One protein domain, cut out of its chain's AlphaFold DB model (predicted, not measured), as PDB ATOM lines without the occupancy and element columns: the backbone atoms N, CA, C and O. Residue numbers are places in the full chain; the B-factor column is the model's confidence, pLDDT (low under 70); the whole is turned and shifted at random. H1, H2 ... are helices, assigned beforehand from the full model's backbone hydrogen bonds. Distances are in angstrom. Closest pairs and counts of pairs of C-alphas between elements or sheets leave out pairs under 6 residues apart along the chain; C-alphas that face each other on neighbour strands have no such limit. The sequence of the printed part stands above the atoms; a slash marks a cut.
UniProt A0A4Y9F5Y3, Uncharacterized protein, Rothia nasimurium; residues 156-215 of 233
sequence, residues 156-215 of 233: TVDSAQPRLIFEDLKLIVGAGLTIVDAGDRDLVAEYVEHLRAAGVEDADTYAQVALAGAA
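Overview. This is residues 156 to 215 of the 233 residues of an uncharacterized protein of Rothia nasimurium (UniProt A0A4Y9F5Y3). Three short helices make a small triangular bundle: H1 and H2 run opposite ways with their lines almost in one direction, and H3 packs slantwise on both of them. A long loop, residues 175 to 186, swings away from the bundle between H1 and H2, and its residues 180 to 186 stick out. The printed part has 60 residues with three named helices, H1, H2 and H3 in that order, and no named strand, and its class is all helix. It is compact, with a radius of gyration of the C-alphas of 11.1 A, and its C-alphas span 31 by 24 by 17 A.

Along the chain. Residues 156 to 162 come before the first named helix. H1 is residues 163 to 174, 15.9 A from first to last C-alpha, and begins with C-alpha 163 at (28.898, 36.694, -12.631). After the stretch 175 to 186 comes H2, residues 187 to 197, 15.1 A long, with C-alpha 187 at (42.169, 38.700, -9.294). H3 is residues 203 to 211, 12.4 A long, and ends with C-alpha 211 at (31.444, 35.800, -3.420).

Arrangement. H1 and H2 only just touch, with 3 pairs of C-alphas within 8 A, and H1 does so with residues 165 to 169 alone. Their closest C-alphas are those of Phe 166 and Val 188, 7.2 A apart. They form a helical hairpin at a shallow tilt of 5 degrees, running opposite ways, with centres 13.7 A apart. H1 and H3 touch, the closest C-alphas being those of Arg 163 and Tyr 206, 5.5 A apart. They run the same way at a tilt of 37 degrees, only just steep. H2 and H3 touch and form a second helical hairpin, the closest C-alphas being those of Val 192 and Ala 203, 5.3 A apart. They run opposite ways at a shallow tilt of 33 degrees, only just short of steep. The helix packing is mostly aligned, but only just: two of the three touching pairs are at a shallow tilt. In H1, H2 and H3 every O i to N i+4 pair is within hydrogen-bond range.

Size, cuts and confidence. The two C-alphas farthest apart are those of Gly 176 and Gly 199, at 31.7 A. The printed part has no cut. The link from H1 to H2 is long, with 12 residues whose C-alphas lie 9 to 16 A from the mean of the C-alphas, and within it residues 180 to 186 stand free. The link from H2 to H3 is tight, with 5 residues. The mean pLDDT of the printed part is 87.2, and residues 213 to 215 are under 70.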
ATOM      1  N   THR A 156      35.624  31.759 -17.260       91.06
ATOM      2  CA  THR A 156      34.517  32.225 -18.092       91.06
ATOM      3  C   THR A 156      34.400  33.742 -17.998       91.06
ATOM      4  O   THR A 156      33.776  34.287 -17.086       91.06
ATOM      5  N   VAL A 157      35.036  34.445 -18.936       88.88
ATOM      6  CA  VAL A 157      35.043  35.914 -18.990       88.88
ATOM      7  C   VAL A 157      34.062  36.379 -20.063       88.88
ATOM      8  O   VAL A 157      34.415  36.491 -21.233       88.88
ATOM      9  N   ASP A 158      32.827  36.664 -19.653       89.06
ATOM     10  CA  ASP A 158      31.775  37.175 -20.535       89.06
ATOM     11  C   ASP A 158      31.157  38.450 -19.945       89.06
ATOM     12  O   ASP A 158      30.553  38.432 -18.872       89.06
ATOM     13  N   SER A 159      31.273  39.572 -20.661       87.00
ATOM     14  CA  SER A 159      30.666  40.848 -20.259       87.00
ATOM     15  C   SER A 159      29.133  40.808 -20.230       87.00
ATOM     16  O   SER A 159      28.523  41.604 -19.521       87.00
ATOM     17  N   ALA A 160      28.497  39.897 -20.977       89.50
ATOM     18  CA  ALA A 160      27.052  39.681 -20.923       89.50
ATOM     19  C   ALA A 160      26.631  38.864 -19.689       89.50
ATOM     20  O   ALA A 160      25.487  38.970 -19.239       89.50
ATOM     21  N   GLN A 161      27.548  38.077 -19.122       88.94
ATOM     22  CA  GLN A 161      27.333  37.258 -17.929       88.94
ATOM     23  C   GLN A 161      28.468  37.462 -16.909       88.94
ATOM     24  O   GLN A 161      29.161  36.514 -16.538       88.94
ATOM     25  N   PRO A 162      28.636  38.689 -16.373       88.25
ATOM     26  CA  PRO A 162      29.793  39.067 -15.554       88.25
ATOM     27  C   PRO A 162      29.909  38.292 -14.234       88.25
ATOM     28  O   PRO A 162      30.923  38.382 -13.553       88.25
ATOM     29  N   ARG A 163      28.878  37.535 -13.837       89.50
ATOM     30  CA  ARG A 163      28.898  36.694 -12.631       89.50
ATOM     31  C   ARG A 163      29.782  35.462 -12.783       89.50
ATOM     32  O   ARG A 163      30.386  35.063 -11.792       89.50
ATOM     33  N   LEU A 164      29.876  34.896 -13.989       90.31
ATOM     34  CA  LEU A 164      30.509  33.593 -14.207       90.31
ATOM     35  C   LEU A 164      31.987  33.594 -13.806       90.31
ATOM     36  O   LEU A 164      32.439  32.670 -13.140       90.31
ATOM     37  N   ILE A 165      32.718  34.677 -14.091       93.00
ATOM     38  CA  ILE A 165      34.120  34.787 -13.673       93.00
ATOM     39  C   ILE A 165      34.278  34.760 -12.148       93.00
ATOM     40  O   ILE A 165      35.172  34.105 -11.617       93.00
ATOM     41  N   PHE A 166      33.399  35.434 -11.408       93.25
ATOM     42  CA  PHE A 166      33.468  35.453  -9.947       93.25
ATOM     43  C   PHE A 166      32.991  34.136  -9.330       93.25
ATOM     44  O   PHE A 166      33.481  33.739  -8.271       93.25
ATOM     45  N   GLU A 167      32.064  33.441  -9.989       91.62
ATOM     46  CA  GLU A 167      31.649  32.086  -9.628       91.62
ATOM     47  C   GLU A 167      32.783  31.079  -9.856       91.62
ATOM     48  O   GLU A 167      33.039  30.267  -8.969       91.62
ATOM     49  N   ASP A 168      33.544  31.204 -10.945       93.44
ATOM     50  CA  ASP A 168      34.748  30.410 -11.205       93.44
ATOM     51  C   ASP A 168      35.839  30.649 -10.151       93.44
ATOM     52  O   ASP A 168      36.407  29.704  -9.599       93.44
ATOM     53  N   LEU A 169      36.114  31.911  -9.807       93.19
ATOM     54  CA  LEU A 169      37.073  32.238  -8.747       93.19
ATOM     55  C   LEU A 169      36.619  31.675  -7.393       93.19
ATOM     56  O   LEU A 169      37.418  31.091  -6.656       93.19
ATOM     57  N   LYS A 170      35.326  31.791  -7.074       92.06
ATOM     58  CA  LYS A 170      34.742  31.204  -5.864       92.06
ATOM     59  C   LYS A 170      34.855  29.687  -5.849       92.06
ATOM     60  O   LYS A 170      35.120  29.120  -4.794       92.06
ATOM     61  N   LEU A 171      34.626  29.043  -6.984       92.06
ATOM     62  CA  LEU A 171      34.708  27.599  -7.147       92.06
ATOM     63  C   LEU A 171      36.120  27.098  -6.821       92.06
ATOM     64  O   LEU A 171      36.279  26.166  -6.035       92.06
ATOM     65  N   ILE A 172      37.139  27.770  -7.363       92.44
ATOM     66  CA  ILE A 172      38.553  27.453  -7.127       92.44
ATOM     67  C   ILE A 172      38.927  27.654  -5.653       92.44
ATOM     68  O   ILE A 172      39.472  26.744  -5.024       92.44
ATOM     69  N   VAL A 173      38.589  28.814  -5.080       90.62
ATOM     70  CA  VAL A 173      38.874  29.123  -3.668       90.62
ATOM     71  C   VAL A 173      38.124  28.169  -2.735       90.62
ATOM     72  O   VAL A 173      38.694  27.682  -1.761       90.62
ATOM     73  N   GLY A 174      36.865  27.853  -3.044       90.00
ATOM     74  CA  GLY A 174      36.039  26.918  -2.282       90.00
ATOM     75  C   GLY A 174      36.571  25.483  -2.296       90.00
ATOM     76  O   GLY A 174      36.386  24.763  -1.317       90.00
ATOM     77  N   ALA A 175      37.278  25.086  -3.356       89.56
ATOM     78  CA  ALA A 175      37.991  23.812  -3.437       89.56
ATOM     79  C   ALA A 175      39.356  23.825  -2.713       89.56
ATOM     80  O   ALA A 175      40.041  22.805  -2.681       89.56
ATOM     81  N   GLY A 176      39.772  24.964  -2.142       90.62
ATOM     82  CA  GLY A 176      41.081  25.119  -1.502       90.62
ATOM     83  C   GLY A 176      42.249  25.111  -2.492       90.62
ATOM     84  O   GLY A 176      43.369  24.766  -2.115       90.62
ATOM     85  N   LEU A 177      41.991  25.452  -3.758       92.62
ATOM     86  CA  LEU A 177      42.990  25.453  -4.822       92.62
ATOM     87  C   LEU A 177      43.560  26.854  -5.058       92.62
ATOM     88  O   LEU A 177      42.867  27.862  -4.931       92.62
ATOM     89  N   THR A 178      44.827  26.912  -5.458       92.50
ATOM     90  CA  THR A 178      45.523  28.150  -5.827       92.50
ATOM     91  C   THR A 178      45.789  28.192  -7.326       92.50
ATOM     92  O   THR A 178      46.289  27.217  -7.895       92.50
ATOM     93  N   ILE A 179      45.500  29.323  -7.969       93.06
ATOM     94  CA  ILE A 179      45.704  29.490  -9.410       93.06
ATOM     95  C   ILE A 179      47.195  29.678  -9.713       93.06
ATOM     96  O   ILE A 179      47.856  30.550  -9.147       93.06
ATOM     97  N   VAL A 180      47.727  28.864 -10.622       90.44
ATOM     98  CA  VAL A 180      49.098  29.006 -11.133       90.44
ATOM     99  C   VAL A 180      49.219  30.325 -11.902       90.44
ATOM    100  O   VAL A 180      48.290  30.723 -12.596       90.44
ATOM    101  N   ASP A 181      50.356  31.010 -11.776       86.50
ATOM    102  CA  ASP A 181      50.639  32.308 -12.418       86.50
ATOM    103  C   ASP A 181      49.793  33.501 -11.902       86.50
ATOM    104  O   ASP A 181      49.940  34.629 -12.382       86.50
ATOM    105  N   ALA A 182      48.963  33.300 -10.867       86.81
ATOM    106  CA  ALA A 182      48.276  34.389 -10.167       86.81
ATOM    107  C   ALA A 182      49.167  35.093  -9.124       86.81
ATOM    108  O   ALA A 182      49.062  36.302  -8.945       86.81
ATOM    109  N   GLY A 183      50.071  34.374  -8.448       83.00
ATOM    110  CA  GLY A 183      50.893  34.954  -7.374       83.00
ATOM    111  C   GLY A 183      50.039  35.604  -6.274       83.00
ATOM    112  O   GLY A 183      49.020  35.043  -5.883       83.00
ATOM    113  N   ASP A 184      50.431  36.799  -5.824       83.94
ATOM    114  CA  ASP A 184      49.713  37.589  -4.802       83.94
ATOM    115  C   ASP A 184      48.703  38.591  -5.402       83.94
ATOM    116  O   ASP A 184      48.334  39.581  -4.764       83.94
ATOM    117  N   ARG A 185      48.295  38.394  -6.661       89.06
ATOM    118  CA  ARG A 185      47.395  39.315  -7.366       89.06
ATOM    119  C   ARG A 185      45.980  39.251  -6.802       89.06
ATOM    120  O   ARG A 185      45.437  38.173  -6.562       89.06
ATOM    121  N   ASP A 186      45.348  40.415  -6.690       89.75
ATOM    122  CA  ASP A 186      43.917  40.503  -6.418       89.75
ATOM    123  C   ASP A 186      43.135  40.317  -7.722       89.75
ATOM    124  O   ASP A 186      42.765  41.272  -8.407       89.75
ATOM    125  N   LEU A 187      42.901  39.052  -8.079       91.06
ATOM    126  CA  LEU A 187      42.169  38.700  -9.294       91.06
ATOM    127  C   LEU A 187      40.754  39.288  -9.302       91.06
ATOM    128  O   LEU A 187      40.258  39.655 -10.362       91.06
ATOM    129  N   VAL A 188      40.103  39.410  -8.141       91.50
ATOM    130  CA  VAL A 188      38.745  39.966  -8.064       91.50
ATOM    131  C   VAL A 188      38.767  41.432  -8.476       91.50
ATOM    132  O   VAL A 188      37.995  41.820  -9.353       91.50
ATOM    133  N   ALA A 189      39.670  42.230  -7.902       91.31
ATOM    134  CA  ALA A 189      39.822  43.634  -8.272       91.31
ATOM    135  C   ALA A 189      40.191  43.799  -9.755       91.31
ATOM    136  O   ALA A 189      39.613  44.636 -10.447       91.31
ATOM    137  N   GLU A 190      41.100  42.973 -10.275       92.50
ATOM    138  CA  GLU A 190      41.499  43.033 -11.683       92.50
ATOM    139  C   GLU A 190      40.350  42.709 -12.650       92.50
ATOM    140  O   GLU A 190      40.174  43.407 -13.650       92.50
ATOM    141  N   TYR A 191      39.538  41.687 -12.357       92.69
ATOM    142  CA  TYR A 191      38.379  41.352 -13.188       92.69
ATOM    143  C   TYR A 191      37.257  42.391 -13.075       92.69
ATOM    144  O   TYR A 191      36.590  42.659 -14.074       92.69
ATOM    145  N   VAL A 192      37.076  43.029 -11.914       93.00
ATOM    146  CA  VAL A 192      36.168  44.180 -11.770       93.00
ATOM    147  C   VAL A 192      36.603  45.325 -12.686       93.00
ATOM    148  O   VAL A 192      35.785  45.835 -13.450       93.00
ATOM    149  N   GLU A 193      37.886  45.696 -12.672       92.06
ATOM    150  CA  GLU A 193      38.419  46.741 -13.557       92.06
ATOM    151  C   GLU A 193      38.294  46.364 -15.037       92.06
ATOM    152  O   GLU A 193      37.901  47.190 -15.863       92.06
ATOM    153  N   HIS A 194      38.561  45.102 -15.383       92.00
ATOM    154  CA  HIS A 194      38.400  44.607 -16.748       92.00
ATOM    155  C   HIS A 194      36.948  44.717 -17.241       92.00
ATOM    156  O   HIS A 194      36.702  45.192 -18.350       92.00
ATOM    157  N   LEU A 195      35.976  44.334 -16.408       91.75
ATOM    158  CA  LEU A 195      34.551  44.419 -16.736       91.75
ATOM    159  C   LEU A 195      34.060  45.872 -16.815       91.75
ATOM    160  O   LEU A 195      33.299  46.207 -17.725       91.75
ATOM    161  N   ARG A 196      34.540  46.758 -15.935       91.94
ATOM    162  CA  ARG A 196      34.269  48.205 -16.019       91.94
ATOM    163  C   ARG A 196      34.790  48.794 -17.325       91.94
ATOM    164  O   ARG A 196      34.069  49.530 -17.994       91.94
ATOM    165  N   ALA A 197      36.008  48.431 -17.730       91.69
ATOM    166  CA  ALA A 197      36.583  48.851 -19.008       91.69
ATOM    167  C   ALA A 197      35.781  48.329 -20.217       91.69
ATOM    168  O   ALA A 197      35.745  48.988 -21.257       91.69
ATOM    169  N   ALA A 198      35.101  47.187 -20.072       90.56
ATOM    170  CA  ALA A 198      34.179  46.633 -21.062       90.56
ATOM    171  C   ALA A 198      32.759  47.246 -21.015       90.56
ATOM    172  O   ALA A 198      31.907  46.864 -21.817       90.56
ATOM    173  N   GLY A 199      32.493  48.206 -20.118       90.75
ATOM    174  CA  GLY A 199      31.214  48.918 -20.014       90.75
ATOM    175  C   GLY A 199      30.214  48.334 -19.011       90.75
ATOM    176  O   GLY A 199      29.046  48.716 -19.035       90.75
ATOM    177  N   VAL A 200      30.636  47.422 -18.130       90.62
ATOM    178  CA  VAL A 200      29.786  46.883 -17.055       90.62
ATOM    179  C   VAL A 200      29.856  47.811 -15.838       90.62
ATOM    180  O   VAL A 200      30.825  47.779 -15.083       90.62
ATOM    181  N   GLU A 201      28.827  48.640 -15.640       83.81
ATOM    182  CA  GLU A 201      28.800  49.656 -14.570       83.81
ATOM    183  C   GLU A 201      28.770  49.042 -13.152       83.81
ATOM    184  O   GLU A 201      29.438  49.545 -12.252       83.81
ATOM    185  N   ASP A 202      28.079  47.909 -12.967       86.50
ATOM    186  CA  ASP A 202      27.847  47.261 -11.661       86.50
ATOM    187  C   ASP A 202      28.770  46.052 -11.379       86.50
ATOM    188  O   ASP A 202      28.395  45.116 -10.662       86.50
ATOM    189  N   ALA A 203      29.981  46.033 -11.947       84.50
ATOM    190  CA  ALA A 203      30.923  44.911 -11.826       84.50
ATOM    191  C   ALA A 203      31.192  44.486 -10.364       84.50
ATOM    192  O   ALA A 203      31.206  43.293 -10.055       84.50
ATOM    193  N   ASP A 204      31.322  45.439  -9.440       87.75
ATOM    194  CA  ASP A 204      31.554  45.172  -8.012       87.75
ATOM    195  C   ASP A 204      30.382  44.456  -7.351       87.75
ATOM    196  O   ASP A 204      30.577  43.577  -6.512       87.75
ATOM    197  N   THR A 205      29.155  44.812  -7.731       88.69
ATOM    198  CA  THR A 205      27.945  44.173  -7.207       88.69
ATOM    199  C   THR A 205      27.914  42.708  -7.627       88.69
ATOM    200  O   THR A 205      27.583  41.839  -6.819       88.69
ATOM    201  N   TYR A 206      28.309  42.405  -8.867       85.88
ATOM    202  CA  TYR A 206      28.426  41.024  -9.335       85.88
ATOM    203  C   TYR A 206      29.479  40.237  -8.551       85.88
ATOM    204  O   TYR A 206      29.181  39.124  -8.110       85.88
ATOM    205  N   ALA A 207      30.650  40.830  -8.303       86.12
ATOM    206  CA  ALA A 207      31.695  40.223  -7.481       86.12
ATOM    207  C   ALA A 207      31.198  39.928  -6.060       86.12
ATOM    208  O   ALA A 207      31.317  38.803  -5.573       86.12
ATOM    209  N   GLN A 208      30.575  40.915  -5.410       86.06
ATOM    210  CA  GLN A 208      30.039  40.775  -4.057       86.06
ATOM    211  C   GLN A 208      28.983  39.673  -3.972       86.06
ATOM    212  O   GLN A 208      29.064  38.827  -3.087       86.06
ATOM    213  N   VAL A 209      28.011  39.651  -4.889       83.56
ATOM    214  CA  VAL A 209      26.927  38.655  -4.883       83.56
ATOM    215  C   VAL A 209      27.466  37.247  -5.116       83.56
ATOM    216  O   VAL A 209      27.095  36.329  -4.382       83.56
ATOM    217  N   ALA A 210      28.353  37.065  -6.097       80.25
ATOM    218  CA  ALA A 210      28.951  35.763  -6.365       80.25
ATOM    219  C   ALA A 210      29.731  35.263  -5.137       80.25
ATOM    220  O   ALA A 210      29.521  34.136  -4.675       80.25
ATOM    221  N   LEU A 211      30.553  36.129  -4.536       81.06
ATOM    222  CA  LEU A 211      31.444  35.800  -3.420       81.06
ATOM    223  C   LEU A 211      30.769  35.795  -2.038       81.06
ATOM    224  O   LEU A 211      31.363  35.276  -1.094       81.06
ATOM    225  N   ALA A 212      29.522  36.260  -1.901       71.88
ATOM    226  CA  ALA A 212      28.800  36.396  -0.624       71.88
ATOM    227  C   ALA A 212      28.624  35.091   0.193       71.88
ATOM    228  O   ALA A 212      28.173  35.138   1.333       71.88
ATOM    229  N   GLY A 213      29.002  33.926  -0.348       57.41
ATOM    230  CA  GLY A 213      29.038  32.646   0.376       57.41
ATOM    231  C   GLY A 213      30.434  32.149   0.775       57.41
ATOM    232  O   GLY A 213      30.532  31.152   1.481       57.41
ATOM    233  N   ALA A 214      31.517  32.799   0.333       52.53
ATOM    234  CA  ALA A 214      32.888  32.385   0.652       52.53
ATOM    235  C   ALA A 214      33.312  32.810   2.074       52.53
ATOM    236  O   ALA A 214      34.105  32.131   2.720       52.53
ATOM    237  N   ALA A 215      32.721  33.888   2.602       41.66
ATOM    238  CA  ALA A 215      32.999  34.398   3.948       41.66
ATOM    239  C   ALA A 215      32.362  33.573   5.090       41.66
ATOM    240  O   ALA A 215      32.630  33.846   6.257       41.66
TER     241      ALA A 215